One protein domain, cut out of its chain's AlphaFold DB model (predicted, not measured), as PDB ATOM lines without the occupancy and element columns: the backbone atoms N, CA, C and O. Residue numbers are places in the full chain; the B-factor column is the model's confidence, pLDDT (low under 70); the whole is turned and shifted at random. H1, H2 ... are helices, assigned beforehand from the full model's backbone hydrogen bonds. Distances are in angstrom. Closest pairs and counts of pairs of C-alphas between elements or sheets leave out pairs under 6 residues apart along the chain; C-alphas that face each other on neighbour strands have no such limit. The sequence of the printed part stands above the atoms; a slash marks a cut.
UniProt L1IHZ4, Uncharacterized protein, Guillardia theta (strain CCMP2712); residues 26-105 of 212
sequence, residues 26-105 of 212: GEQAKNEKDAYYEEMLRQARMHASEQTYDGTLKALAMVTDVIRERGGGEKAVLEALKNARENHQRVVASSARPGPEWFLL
ATOM      1  N   GLY A  26      42.175 -26.454 -13.862       57.53
ATOM      2  CA  GLY A  26      42.317 -27.585 -14.782       57.53
ATOM      3  C   GLY A  26      41.535 -27.406 -16.085       57.53
ATOM      4  O   GLY A  26      41.954 -27.906 -17.127       57.53
ATOM      5  N   GLU A  27      40.425 -26.665 -16.052       60.72
ATOM      6  CA  GLU A  27      39.573 -26.424 -17.225       60.72
ATOM      7  C   GLU A  27      40.239 -25.501 -18.255       60.72
ATOM      8  O   GLU A  27      40.125 -25.743 -19.455       60.72
ATOM      9  N   GLN A  28      41.010 -24.501 -17.815       63.94
ATOM     10  CA  GLN A  28      41.684 -23.573 -18.727       63.94
ATOM     11  C   GLN A  28      42.858 -24.234 -19.471       63.94
ATOM     12  O   GLN A  28      42.977 -24.086 -20.686       63.94
ATOM     13  N   ALA A  29      43.663 -25.045 -18.775       70.19
ATOM     14  CA  ALA A  29      44.752 -25.813 -19.387       70.19
ATOM     15  C   ALA A  29      44.244 -26.948 -20.296       70.19
ATOM     16  O   ALA A  29      44.906 -27.318 -21.267       70.19
ATOM     17  N   LYS A  30      43.068 -27.514 -19.996       75.12
ATOM     18  CA  LYS A  30      42.419 -28.510 -20.855       75.12
ATOM     19  C   LYS A  30      41.911 -27.875 -22.152       75.12
ATOM     20  O   LYS A  30      42.184 -28.409 -23.219       75.12
ATOM     21  N   ASN A  31      41.292 -26.698 -22.062       79.88
ATOM     22  CA  ASN A  31      40.798 -25.955 -23.221       79.88
ATOM     23  C   ASN A  31      41.930 -25.530 -24.180       79.88
ATOM     24  O   ASN A  31      41.790 -25.631 -25.394       79.88
ATOM     25  N   GLU A  32      43.090 -25.120 -23.651       86.25
ATOM     26  CA  GLU A  32      44.256 -24.778 -24.482       86.25
ATOM     27  C   GLU A  32      44.812 -25.996 -25.240       86.25
ATOM     28  O   GLU A  32      45.156 -25.902 -26.420       86.25
ATOM     29  N   LYS A  33      44.847 -27.169 -24.592       85.12
ATOM     30  CA  LYS A  33      45.252 -28.424 -25.240       85.12
ATOM     31  C   LYS A  33      44.245 -28.888 -26.284       85.12
ATOM     32  O   LYS A  33      44.653 -29.313 -27.360       85.12
ATOM     33  N   ASP A  34      42.954 -28.784 -25.988       87.12
ATOM     34  CA  ASP A  34      41.899 -29.141 -26.934       87.12
ATOM     35  C   ASP A  34      41.980 -28.259 -28.196       87.12
ATOM     36  O   ASP A  34      41.989 -28.794 -29.305       87.12
ATOM     37  N   ALA A  35      42.199 -26.945 -28.047       90.62
ATOM     38  CA  ALA A  35      42.425 -26.033 -29.174       90.62
ATOM     39  C   ALA A  35      43.679 -26.388 -30.000       90.62
ATOM     40  O   ALA A  35      43.667 -26.313 -31.231       90.62
ATOM     41  N   TYR A  36      44.762 -26.814 -29.343       92.19
ATOM     42  CA  TYR A  36      45.971 -27.285 -30.022       92.19
ATOM     43  C   TYR A  36      45.721 -28.558 -30.847       92.19
ATOM     44  O   TYR A  36      46.158 -28.651 -31.997       92.19
ATOM     45  N   TYR A  37      44.990 -29.533 -30.295       90.56
ATOM     46  CA  TYR A  37      44.651 -30.758 -31.020       90.56
ATOM     47  C   TYR A  37      43.712 -30.489 -32.197       90.56
ATOM     48  O   TYR A  37      43.886 -31.094 -33.255       90.56
ATOM     49  N   GLU A  38      42.753 -29.572 -32.056       90.75
ATOM     50  CA  GLU A  38      41.887 -29.165 -33.166       90.75
ATOM     51  C   GLU A  38      42.685 -28.556 -34.322       90.75
ATOM     52  O   GLU A  38      42.478 -28.933 -35.478       90.75
ATOM     53  N   GLU A  39      43.645 -27.679 -34.027       94.25
ATOM     54  CA  GLU A  39      44.524 -27.103 -35.046       94.25
ATOM     55  C   GLU A  39      45.379 -28.182 -35.732       94.25
ATOM     56  O   GLU A  39      45.518 -28.184 -36.958       94.25
ATOM     57  N   MET A  40      45.889 -29.157 -34.977       92.00
ATOM     58  CA  MET A  40      46.647 -30.277 -35.543       92.00
ATOM     59  C   MET A  40      45.783 -31.160 -36.454       92.00
ATOM     60  O   MET A  40      46.203 -31.528 -37.553       92.00
ATOM     61  N   LEU A  41      44.545 -31.455 -36.052       92.56
ATOM     62  CA  LEU A  41      43.594 -32.193 -36.886       92.56
ATOM     63  C   LEU A  41      43.204 -31.398 -38.139       92.56
ATOM     64  O   LEU A  41      43.037 -31.983 -39.212       92.56
ATOM     65  N   ARG A  42      43.107 -30.067 -38.044       94.44
ATOM     66  CA  ARG A  42      42.880 -29.189 -39.198       94.44
ATOM     67  C   ARG A  42      44.032 -29.283 -40.201       94.44
ATOM     68  O   ARG A  42      43.779 -29.408 -41.399       94.44
ATOM     69  N   GLN A  43      45.278 -29.274 -39.731       93.19
ATOM     70  CA  GLN A  43      46.462 -29.449 -40.583       93.19
ATOM     71  C   GLN A  43      46.519 -30.845 -41.211       93.19
ATOM     72  O   GLN A  43      46.791 -30.969 -42.406       93.19
ATOM     73  N   ALA A  44      46.169 -31.891 -40.460       92.19
ATOM     74  CA  ALA A  44      46.073 -33.243 -41.000       92.19
ATOM     75  C   ALA A  44      45.047 -33.331 -42.145       92.19
ATOM     76  O   ALA A  44      45.329 -33.928 -43.184       92.19
ATOM     77  N   ARG A  45      43.882 -32.678 -42.006       89.69
ATOM     78  CA  ARG A  45      42.873 -32.598 -43.079       89.69
ATOM     79  C   ARG A  45      43.413 -31.884 -44.326       89.69
ATOM     80  O   ARG A  45      43.147 -32.340 -45.435       89.69
ATOM     81  N   MET A  46      44.192 -30.811 -44.154       90.94
ATOM     82  CA  MET A  46      44.850 -30.121 -45.272       90.94
ATOM     83  C   MET A  46      45.804 -31.063 -46.018       90.94
ATOM     84  O   MET A  46      45.666 -31.225 -47.226       90.94
ATOM     85  N   HIS A  47      46.689 -31.762 -45.309       89.81
ATOM     86  CA  HIS A  47      47.627 -32.703 -45.929       89.81
ATOM     87  C   HIS A  47      46.947 -33.911 -46.586       89.81
ATOM     88  O   HIS A  47      47.384 -34.366 -47.642       89.81
ATOM     89  N   ALA A  48      45.846 -34.405 -46.016       86.44
ATOM     90  CA  ALA A  48      45.049 -35.461 -46.637       86.44
ATOM     91  C   ALA A  48      44.390 -34.991 -47.949       86.44
ATOM     92  O   ALA A  48      44.227 -35.779 -48.879       86.44
ATOM     93  N   SER A  49      44.031 -33.706 -48.046       89.06
ATOM     94  CA  SER A  49      43.414 -33.139 -49.252       89.06
ATOM     95  C   SER A  49      44.384 -32.957 -50.424       89.06
ATOM     96  O   SER A  49      43.943 -32.879 -51.566       89.06
ATOM     97  N   GLU A  50      45.696 -32.940 -50.166       86.00
ATOM     98  CA  GLU A  50      46.730 -32.764 -51.194       86.00
ATOM     99  C   GLU A  50      46.871 -33.986 -52.123       86.00
ATOM    100  O   GLU A  50      47.532 -33.881 -53.152       86.00
ATOM    101  N   GLN A  51      46.270 -35.137 -51.782       79.69
ATOM    102  CA  GLN A  51      46.336 -36.403 -52.540       79.69
ATOM    103  C   GLN A  51      47.766 -36.885 -52.855       79.69
ATOM    104  O   GLN A  51      47.983 -37.722 -53.731       79.69
ATOM    105  N   THR A  52      48.764 -36.384 -52.126       90.38
ATOM    106  CA  THR A  52      50.146 -36.852 -52.231       90.38
ATOM    107  C   THR A  52      50.396 -37.977 -51.232       90.38
ATOM    108  O   THR A  52      49.829 -38.010 -50.136       90.38
ATOM    109  N   TYR A  53      51.280 -38.907 -51.595       84.50
ATOM    110  CA  TYR A  53      51.705 -39.983 -50.696       84.50
ATOM    111  C   TYR A  53      52.321 -39.429 -49.399       84.50
ATOM    112  O   TYR A  53      51.938 -39.829 -48.302       84.50
ATOM    113  N   ASP A  54      53.221 -38.449 -49.526       90.06
ATOM    114  CA  ASP A  54      53.888 -37.801 -48.391       90.06
ATOM    115  C   ASP A  54      52.900 -37.018 -47.505       90.06
ATOM    116  O   ASP A  54      52.947 -37.126 -46.279       90.06
ATOM    117  N   GLY A  55      51.942 -36.301 -48.107       87.31
ATOM    118  CA  GLY A  55      50.874 -35.612 -47.378       87.31
ATOM    119  C   GLY A  55      49.972 -36.580 -46.611       87.31
ATOM    120  O   GLY A  55      49.680 -36.365 -45.436       87.31
ATOM    121  N   THR A  56      49.608 -37.708 -47.217       88.12
ATOM    122  CA  THR A  56      48.769 -38.725 -46.561       88.12
ATOM    123  C   THR A  56      49.471 -39.346 -45.351       88.12
ATOM    124  O   THR A  56      48.860 -39.498 -44.292       88.12
ATOM    125  N   LEU A  57      50.767 -39.657 -45.466       90.81
ATOM    126  CA  LEU A  57      51.556 -40.166 -44.340       90.81
ATOM    127  C   LEU A  57      51.685 -39.136 -43.214       90.81
ATOM    128  O   LEU A  57      51.536 -39.489 -42.043       90.81
ATOM    129  N   LYS A  58      51.913 -37.862 -43.555       93.19
ATOM    130  CA  LYS A  58      51.956 -36.765 -42.577       93.19
ATOM    131  C   LYS A  58      50.623 -36.591 -41.859       93.19
ATOM    132  O   LYS A  58      50.605 -36.478 -40.636       93.19
ATOM    133  N   ALA A  59      49.515 -36.622 -42.596       92.00
ATOM    134  CA  ALA A  59      48.177 -36.545 -42.026       92.00
ATOM    135  C   ALA A  59      47.913 -37.698 -41.047       92.00
ATOM    136  O   ALA A  59      47.424 -37.468 -39.940       92.00
ATOM    137  N   LEU A  60      48.282 -38.928 -41.423       92.00
ATOM    138  CA  LEU A  60      48.144 -40.093 -40.552       92.00
ATOM    139  C   LEU A  60      48.983 -39.944 -39.279       92.00
ATOM    140  O   LEU A  60      48.457 -40.168 -38.191       92.00
ATOM    141  N   ALA A  61      50.246 -39.523 -39.403       92.31
ATOM    142  CA  ALA A  61      51.132 -39.305 -38.260       92.31
ATOM    143  C   ALA A  61      50.534 -38.296 -37.265       92.31
ATOM    144  O   ALA A  61      50.383 -38.612 -36.084       92.31
ATOM    145  N   MET A  62      50.075 -37.140 -37.759       92.19
ATOM    146  CA  MET A  62      49.420 -36.115 -36.938       92.19
ATOM    147  C   MET A  62      48.193 -36.668 -36.200       92.19
ATOM    148  O   MET A  62      48.048 -36.471 -34.998       92.19
ATOM    149  N   VAL A  63      47.320 -37.412 -36.888       92.38
ATOM    150  CA  VAL A  63      46.137 -38.022 -36.258       92.38
ATOM    151  C   VAL A  63      46.540 -39.042 -35.190       92.38
ATOM    152  O   VAL A  63      45.947 -39.061 -34.109       92.38
ATOM    153  N   THR A  64      47.550 -39.875 -35.450       92.50
ATOM    154  CA  THR A  64      48.017 -40.859 -34.464       92.50
ATOM    155  C   THR A  64      48.620 -40.210 -33.224       92.50
ATOM    156  O   THR A  64      48.385 -40.706 -32.121       92.50
ATOM    157  N   ASP A  65      49.324 -39.088 -33.378       91.38
ATOM    158  CA  ASP A  65      49.885 -38.337 -32.256       91.38
ATOM    159  C   ASP A  65      48.771 -37.722 -31.397       91.38
ATOM    160  O   ASP A  65      48.772 -37.891 -30.177       91.38
ATOM    161  N   VAL A  66      47.742 -37.130 -32.018       92.31
ATOM    162  CA  VAL A  66      46.561 -36.616 -31.295       92.31
ATOM    163  C   VAL A  66      45.854 -37.726 -30.512       92.31
ATOM    164  O   VAL A  66      45.514 -37.544 -29.341       92.31
ATOM    165  N   ILE A  67      45.631 -38.893 -31.127       89.94
ATOM    166  CA  ILE A  67      44.955 -40.018 -30.462       89.94
ATOM    167  C   ILE A  67      45.798 -40.546 -29.299       89.94
ATOM    168  O   ILE A  67      45.247 -40.884 -28.251       89.94
ATOM    169  N   ARG A  68      47.122 -40.601 -29.456       89.00
ATOM    170  CA  ARG A  68      48.034 -41.058 -28.407       89.00
ATOM    171  C   ARG A  68      47.972 -40.150 -27.183       89.00
ATOM    172  O   ARG A  68      47.826 -40.654 -26.070       89.00
ATOM    173  N   GLU A  69      48.029 -38.840 -27.396       87.69
ATOM    174  CA  GLU A  69      48.005 -37.844 -26.324       87.69
ATOM    175  C   GLU A  69      46.622 -37.730 -25.653       87.69
ATOM    176  O   GLU A  69      46.531 -37.594 -24.433       87.69
ATOM    177  N   ARG A  70      45.527 -37.851 -26.420       85.12
ATOM    178  CA  ARG A  70      44.150 -37.714 -25.899       85.12
ATOM    179  C   ARG A  70      43.585 -39.007 -25.303       85.12
ATOM    180  O   ARG A  70      42.833 -38.962 -24.334       85.12
ATOM    181  N   GLY A  71      43.913 -40.153 -25.896       75.31
ATOM    182  CA  GLY A  71      43.334 -41.465 -25.587       75.31
ATOM    183  C   GLY A  71      44.117 -42.297 -24.569       75.31
ATOM    184  O   GLY A  71      43.714 -43.419 -24.267       75.31
ATOM    185  N   GLY A  72      45.225 -41.778 -24.033       78.38
ATOM    186  CA  GLY A  72      46.018 -42.482 -23.020       78.38
ATOM    187  C   GLY A  72      46.989 -43.517 -23.595       78.38
ATOM    188  O   GLY A  72      47.224 -44.554 -22.974       78.38
ATOM    189  N   GLY A  73      47.567 -43.241 -24.768       86.69
ATOM    190  CA  GLY A  73      48.690 -43.997 -25.324       86.69
ATOM    191  C   GLY A  73      48.368 -44.865 -26.544       86.69
ATOM    192  O   GLY A  73      47.370 -44.693 -27.240       86.69
ATOM    193  N   GLU A  74      49.260 -45.816 -26.822       88.12
ATOM    194  CA  GLU A  74      49.259 -46.630 -28.047       88.12
ATOM    195  C   GLU A  74      48.023 -47.530 -28.191       88.12
ATOM    196  O   GLU A  74      47.538 -47.753 -29.298       88.12
ATOM    197  N   LYS A  75      47.446 -47.989 -27.073       86.81
ATOM    198  CA  LYS A  75      46.243 -48.833 -27.087       86.81
ATOM    199  C   LYS A  75      45.052 -48.131 -27.753       86.81
ATOM    200  O   LYS A  75      44.336 -48.768 -28.520       86.81
ATOM    201  N   ALA A  76      44.880 -46.832 -27.506       84.50
ATOM    202  CA  ALA A  76      43.818 -46.041 -28.125       84.50
ATOM    203  C   ALA A  76      44.037 -45.871 -29.635       84.50
ATOM    204  O   ALA A  76      43.080 -45.918 -30.404       84.50
ATOM    205  N   VAL A  77      45.296 -45.744 -30.069       87.12
ATOM    206  CA  VAL A  77      45.650 -45.677 -31.494       87.12
ATOM    207  C   VAL A  77      45.282 -46.982 -32.194       87.12
ATOM    208  O   VAL A  77      44.611 -46.962 -33.223       87.12
ATOM    209  N   LEU A  78      45.670 -48.123 -31.623       89.00
ATOM    210  CA  LEU A  78      45.369 -49.436 -32.197       89.00
ATOM    211  C   LEU A  78      43.862 -49.710 -32.262       89.00
ATOM    212  O   LEU A  78      43.374 -50.229 -33.265       89.00
ATOM    213  N   GLU A  79      43.115 -49.341 -31.220       87.69
ATOM    214  CA  GLU A  79      41.658 -49.474 -31.199       87.69
ATOM    215  C   GLU A  79      40.988 -48.574 -32.246       87.69
ATOM    216  O   GLU A  79      40.126 -49.036 -32.997       87.69
ATOM    217  N   ALA A  80      41.435 -47.322 -32.378       84.75
ATOM    218  CA  ALA A  80      40.942 -46.406 -33.402       84.75
ATOM    219  C   ALA A  80      41.221 -46.923 -34.823       84.75
ATOM    220  O   ALA A  80      40.326 -46.903 -35.667       84.75
ATOM    221  N   LEU A  81      42.426 -47.445 -35.084       87.38
ATOM    222  CA  LEU A  81      42.781 -48.045 -36.376       87.38
ATOM    223  C   LEU A  81      41.943 -49.292 -36.677       87.38
ATOM    224  O   LEU A  81      41.473 -49.463 -37.803       87.38
ATOM    225  N   LYS A  82      41.706 -50.146 -35.675       87.50
ATOM    226  CA  LYS A  82      40.841 -51.322 -35.817       87.50
ATOM    227  C   LYS A  82      39.409 -50.914 -36.175       87.50
ATOM    228  O   LYS A  82      38.860 -51.440 -37.142       87.50
ATOM    229  N   ASN A  83      38.843 -49.943 -35.460       83.81
ATOM    230  CA  ASN A  83      37.497 -49.432 -35.716       83.81
ATOM    231  C   ASN A  83      37.391 -48.771 -37.098       83.81
ATOM    232  O   ASN A  83      36.419 -48.998 -37.816       83.81
ATOM    233  N   ALA A  84      38.404 -47.999 -37.506       82.31
ATOM    234  CA  ALA A  84      38.463 -47.394 -38.834       82.31
ATOM    235  C   ALA A  84      38.492 -48.462 -39.940       82.31
ATOM    236  O   ALA A  84      37.746 -48.356 -40.914       82.31
ATOM    237  N   ARG A  85      39.284 -49.528 -39.760       85.75
ATOM    238  CA  ARG A  85      39.335 -50.667 -40.686       85.75
ATOM    239  C   ARG A  85      37.986 -51.373 -40.792       85.75
ATOM    240  O   ARG A  85      37.523 -51.632 -41.897       85.75
ATOM    241  N   GLU A  86      37.354 -51.689 -39.666       81.81
ATOM    242  CA  GLU A  86      36.046 -52.358 -39.645       81.81
ATOM    243  C   GLU A  86      34.957 -51.483 -40.276       81.81
ATOM    244  O   GLU A  86      34.132 -51.974 -41.045       81.81
ATOM    245  N   ASN A  87      34.974 -50.174 -40.012       78.00
ATOM    246  CA  ASN A  87      34.051 -49.240 -40.642       78.00
ATOM    247  C   ASN A  87      34.270 -49.177 -42.159       78.00
ATOM    248  O   ASN A  87      33.311 -49.242 -42.923       78.00
ATOM    249  N   HIS A  88      35.528 -49.129 -42.602       76.38
ATOM    250  CA  HIS A  88      35.866 -49.183 -44.019       76.38
ATOM    251  C   HIS A  88      35.358 -50.476 -44.671       76.38
ATOM    252  O   HIS A  88      34.642 -50.411 -45.666       76.38
ATOM    253  N   GLN A  89      35.621 -51.637 -44.063       77.50
ATOM    254  CA  GLN A  89      35.117 -52.931 -44.535       77.50
ATOM    255  C   GLN A  89      33.589 -52.959 -44.627       77.50
ATOM    256  O   GLN A  89      33.040 -53.474 -45.597       77.50
ATOM    257  N   ARG A  90      32.886 -52.373 -43.651       76.69
ATOM    258  CA  ARG A  90      31.424 -52.258 -43.682       76.69
ATOM    259  C   ARG A  90      30.930 -51.376 -44.820       76.69
ATOM    260  O   ARG A  90      29.967 -51.753 -45.478       76.69
ATOM    261  N   VAL A  91      31.552 -50.218 -45.040       72.00
ATOM    262  CA  VAL A  91      31.190 -49.304 -46.136       72.00
ATOM    263  C   VAL A  91      31.403 -49.993 -47.481       72.00
ATOM    264  O   VAL A  91      30.516 -49.974 -48.326       72.00
ATOM    265  N   VAL A  92      32.536 -50.665 -47.636       66.62
ATOM    266  CA  VAL A  92      32.911 -51.425 -48.828       66.62
ATOM    267  C   VAL A  92      31.978 -52.614 -49.091       66.62
ATOM    268  O   VAL A  92      31.591 -52.844 -50.231       66.62
ATOM    269  N   ALA A  93      31.575 -53.350 -48.050       68.62
ATOM    270  CA  ALA A  93      30.618 -54.454 -48.163       68.62
ATOM    271  C   ALA A  93      29.165 -53.979 -48.350       68.62
ATOM    272  O   ALA A  93      28.301 -54.748 -48.771       68.62
ATOM    273  N   SER A  94      28.867 -52.723 -48.007       69.44
ATOM    274  CA  SER A  94      27.543 -52.143 -48.203       69.44
ATOM    275  C   SER A  94      27.321 -51.760 -49.666       69.44
ATOM    276  O   SER A  94      28.225 -51.310 -50.361       69.44
ATOM    277  N   SER A  95      26.077 -51.847 -50.138       62.97
ATOM    278  CA  SER A  95      25.700 -51.396 -51.486       62.97
ATOM    279  C   SER A  95      25.767 -49.870 -51.672       62.97
ATOM    280  O   SER A  95      25.466 -49.364 -52.756       62.97
ATOM    281  N   ALA A  96      26.102 -49.115 -50.620       61.50
ATOM    282  CA  ALA A  96      26.246 -47.670 -50.664       61.50
ATOM    283  C   ALA A  96      27.638 -47.324 -51.204       61.50
ATOM    284  O   ALA A  96      28.628 -47.475 -50.503       61.50
ATOM    285  N   ARG A  97      27.713 -46.863 -52.458       57.03
ATOM    286  CA  ARG A  97      28.977 -46.516 -53.126       57.03
ATOM    287  C   ARG A  97      29.609 -45.267 -52.486       57.03
ATOM    288  O   ARG A  97      29.036 -44.181 -52.637       57.03
ATOM    289  N   PRO A  98      30.769 -45.362 -51.811       56.66
ATOM    290  CA  PRO A  98      31.443 -44.199 -51.237       56.66
ATOM    291  C   PRO A  98      32.166 -43.385 -52.328       56.66
ATOM    292  O   PRO A  98      33.365 -43.521 -52.543       56.66
ATOM    293  N   GLY A  99      31.439 -42.511 -53.028       58.91
ATOM    294  CA  GLY A  99      32.023 -41.538 -53.965       58.91
ATOM    295  C   GLY A  99      32.501 -42.114 -55.312       58.91
ATOM    296  O   GLY A  99      32.304 -43.294 -55.580       58.91
ATOM    297  N   PRO A 100      33.072 -41.277 -56.203       54.09
ATOM    298  CA  PRO A 100      33.413 -41.656 -57.582       54.09
ATOM    299  C   PRO A 100      34.591 -42.640 -57.709       54.09
ATOM    300  O   PRO A 100      34.652 -43.356 -58.702       54.09
ATOM    301  N   GLU A 101      35.464 -42.749 -56.701       53.78
ATOM    302  CA  GLU A 101      36.646 -43.635 -56.717       53.78
ATOM    303  C   GLU A 101      36.478 -44.930 -55.906       53.78
ATOM    304  O   GLU A 101      37.426 -45.696 -55.751       53.78
ATOM    305  N   TRP A 102      35.271 -45.230 -55.415       57.97
ATOM    306  CA  TRP A 102      34.998 -46.432 -54.611       57.97
ATOM    307  C   TRP A 102      35.415 -47.759 -55.270       57.97
ATOM    308  O   TRP A 102      35.642 -48.741 -54.571       57.97
ATOM    309  N   PHE A 103      35.522 -47.786 -56.602       53.69
ATOM    310  CA  PHE A 103      36.002 -48.935 -57.368       53.69
ATOM    311  C   PHE A 103      37.441 -49.334 -56.993       53.69
ATOM    312  O   PHE A 103      37.758 -50.514 -56.986       53.69
ATOM    313  N   LEU A 104      38.290 -48.382 -56.589       55.94
ATOM    314  CA  LEU A 104      39.668 -48.647 -56.150       55.94
ATOM    315  C   LEU A 104      39.758 -49.233 -54.731       55.94
ATOM    316  O   LEU A 104      40.828 -49.656 -54.304       55.94
ATOM    317  N   LEU A 105      38.648 -49.217 -53.989       51.75
ATOM    318  CA  LEU A 105      38.556 -49.648 -52.591       51.75
ATOM    319  C   LEU A 105      37.803 -50.973 -52.437       51.75
ATOM    320  O   LEU A 105      37.561 -51.414 -51.312       51.75
TER     321      LEU A 105
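Overview. This is residues 26 to 105 of the 212 residues of an uncharacterized protein of Guillardia theta (strain CCMP2712) (UniProt L1IHZ4). A long helical hairpin, H1 folding back into H2, continues through a sharp corner into a third long helix, H3, which makes an open V with H2; the small helix H4 lies near the far end of H3. Residues 26 to 32 of H1 stick out at the beginning of the printed part, and residues 82 to 87 of H3 stand free along the other arm. The printed part has 80 residues with four named helices, in the order H1, H2, H3, H4, and no named strand; the class is all helix. The whole is loose, with a radius of gyration of the C-alphas of 15.2 A, and elongated, spanning 47 by 26 by 19 A.

Arrangement. H1, residues 26 to 49, touches H2, residues 53 to 71, with its residues 37 to 48 alone. The closest C-alphas, those of Ala 44 and Ala 59, are 4.0 A apart. The two form a helical hairpin, at a shallow tilt of 19 degrees, opposite ways. H2 touches H3, residues 74 to 93, with residues 64 to 71 alone, and H3 touches H2 with residues 74 to 77 alone. Their closest C-alphas, those of Arg 68 and Glu 74, are 5.7 A apart. Their lines stand at a steep tilt of 56 degrees, opposite ways. H4, residues 102 to 105, is close to H3 but not clearly touching; the closest C-alphas, those of Val 92 and Leu 105, are 7.0 A apart. H1 and H3 are apart. H4 is apart from both H1 and H2. In H1, H2 and H3 every O i to N i+4 pair is within hydrogen-bond range; H4 is too short for such a pair.

Along the chain. H1 begins at C-alpha 26 (42.317, -27.585, -14.782) and measures 34.9 A from first to last C-alpha. H2 measures 26.5 A and ends at C-alpha 71 (43.334, -41.465, -25.587). H3 measures 28.5 A. H4 ends at C-alpha 105 (38.556, -49.648, -52.591).

Size, cuts and confidence. The C-alphas farthest apart, those of Gly 26 and Phe 103, are 48.1 A apart. The printed part has no cut. The links H1 to H2 and H2 to H3 are tight, and the link H3 to H4, with 8 residues, is short. The mean pLDDT of the printed part is 81.0; residues 26 to 28 and 92 to 105 are under 70.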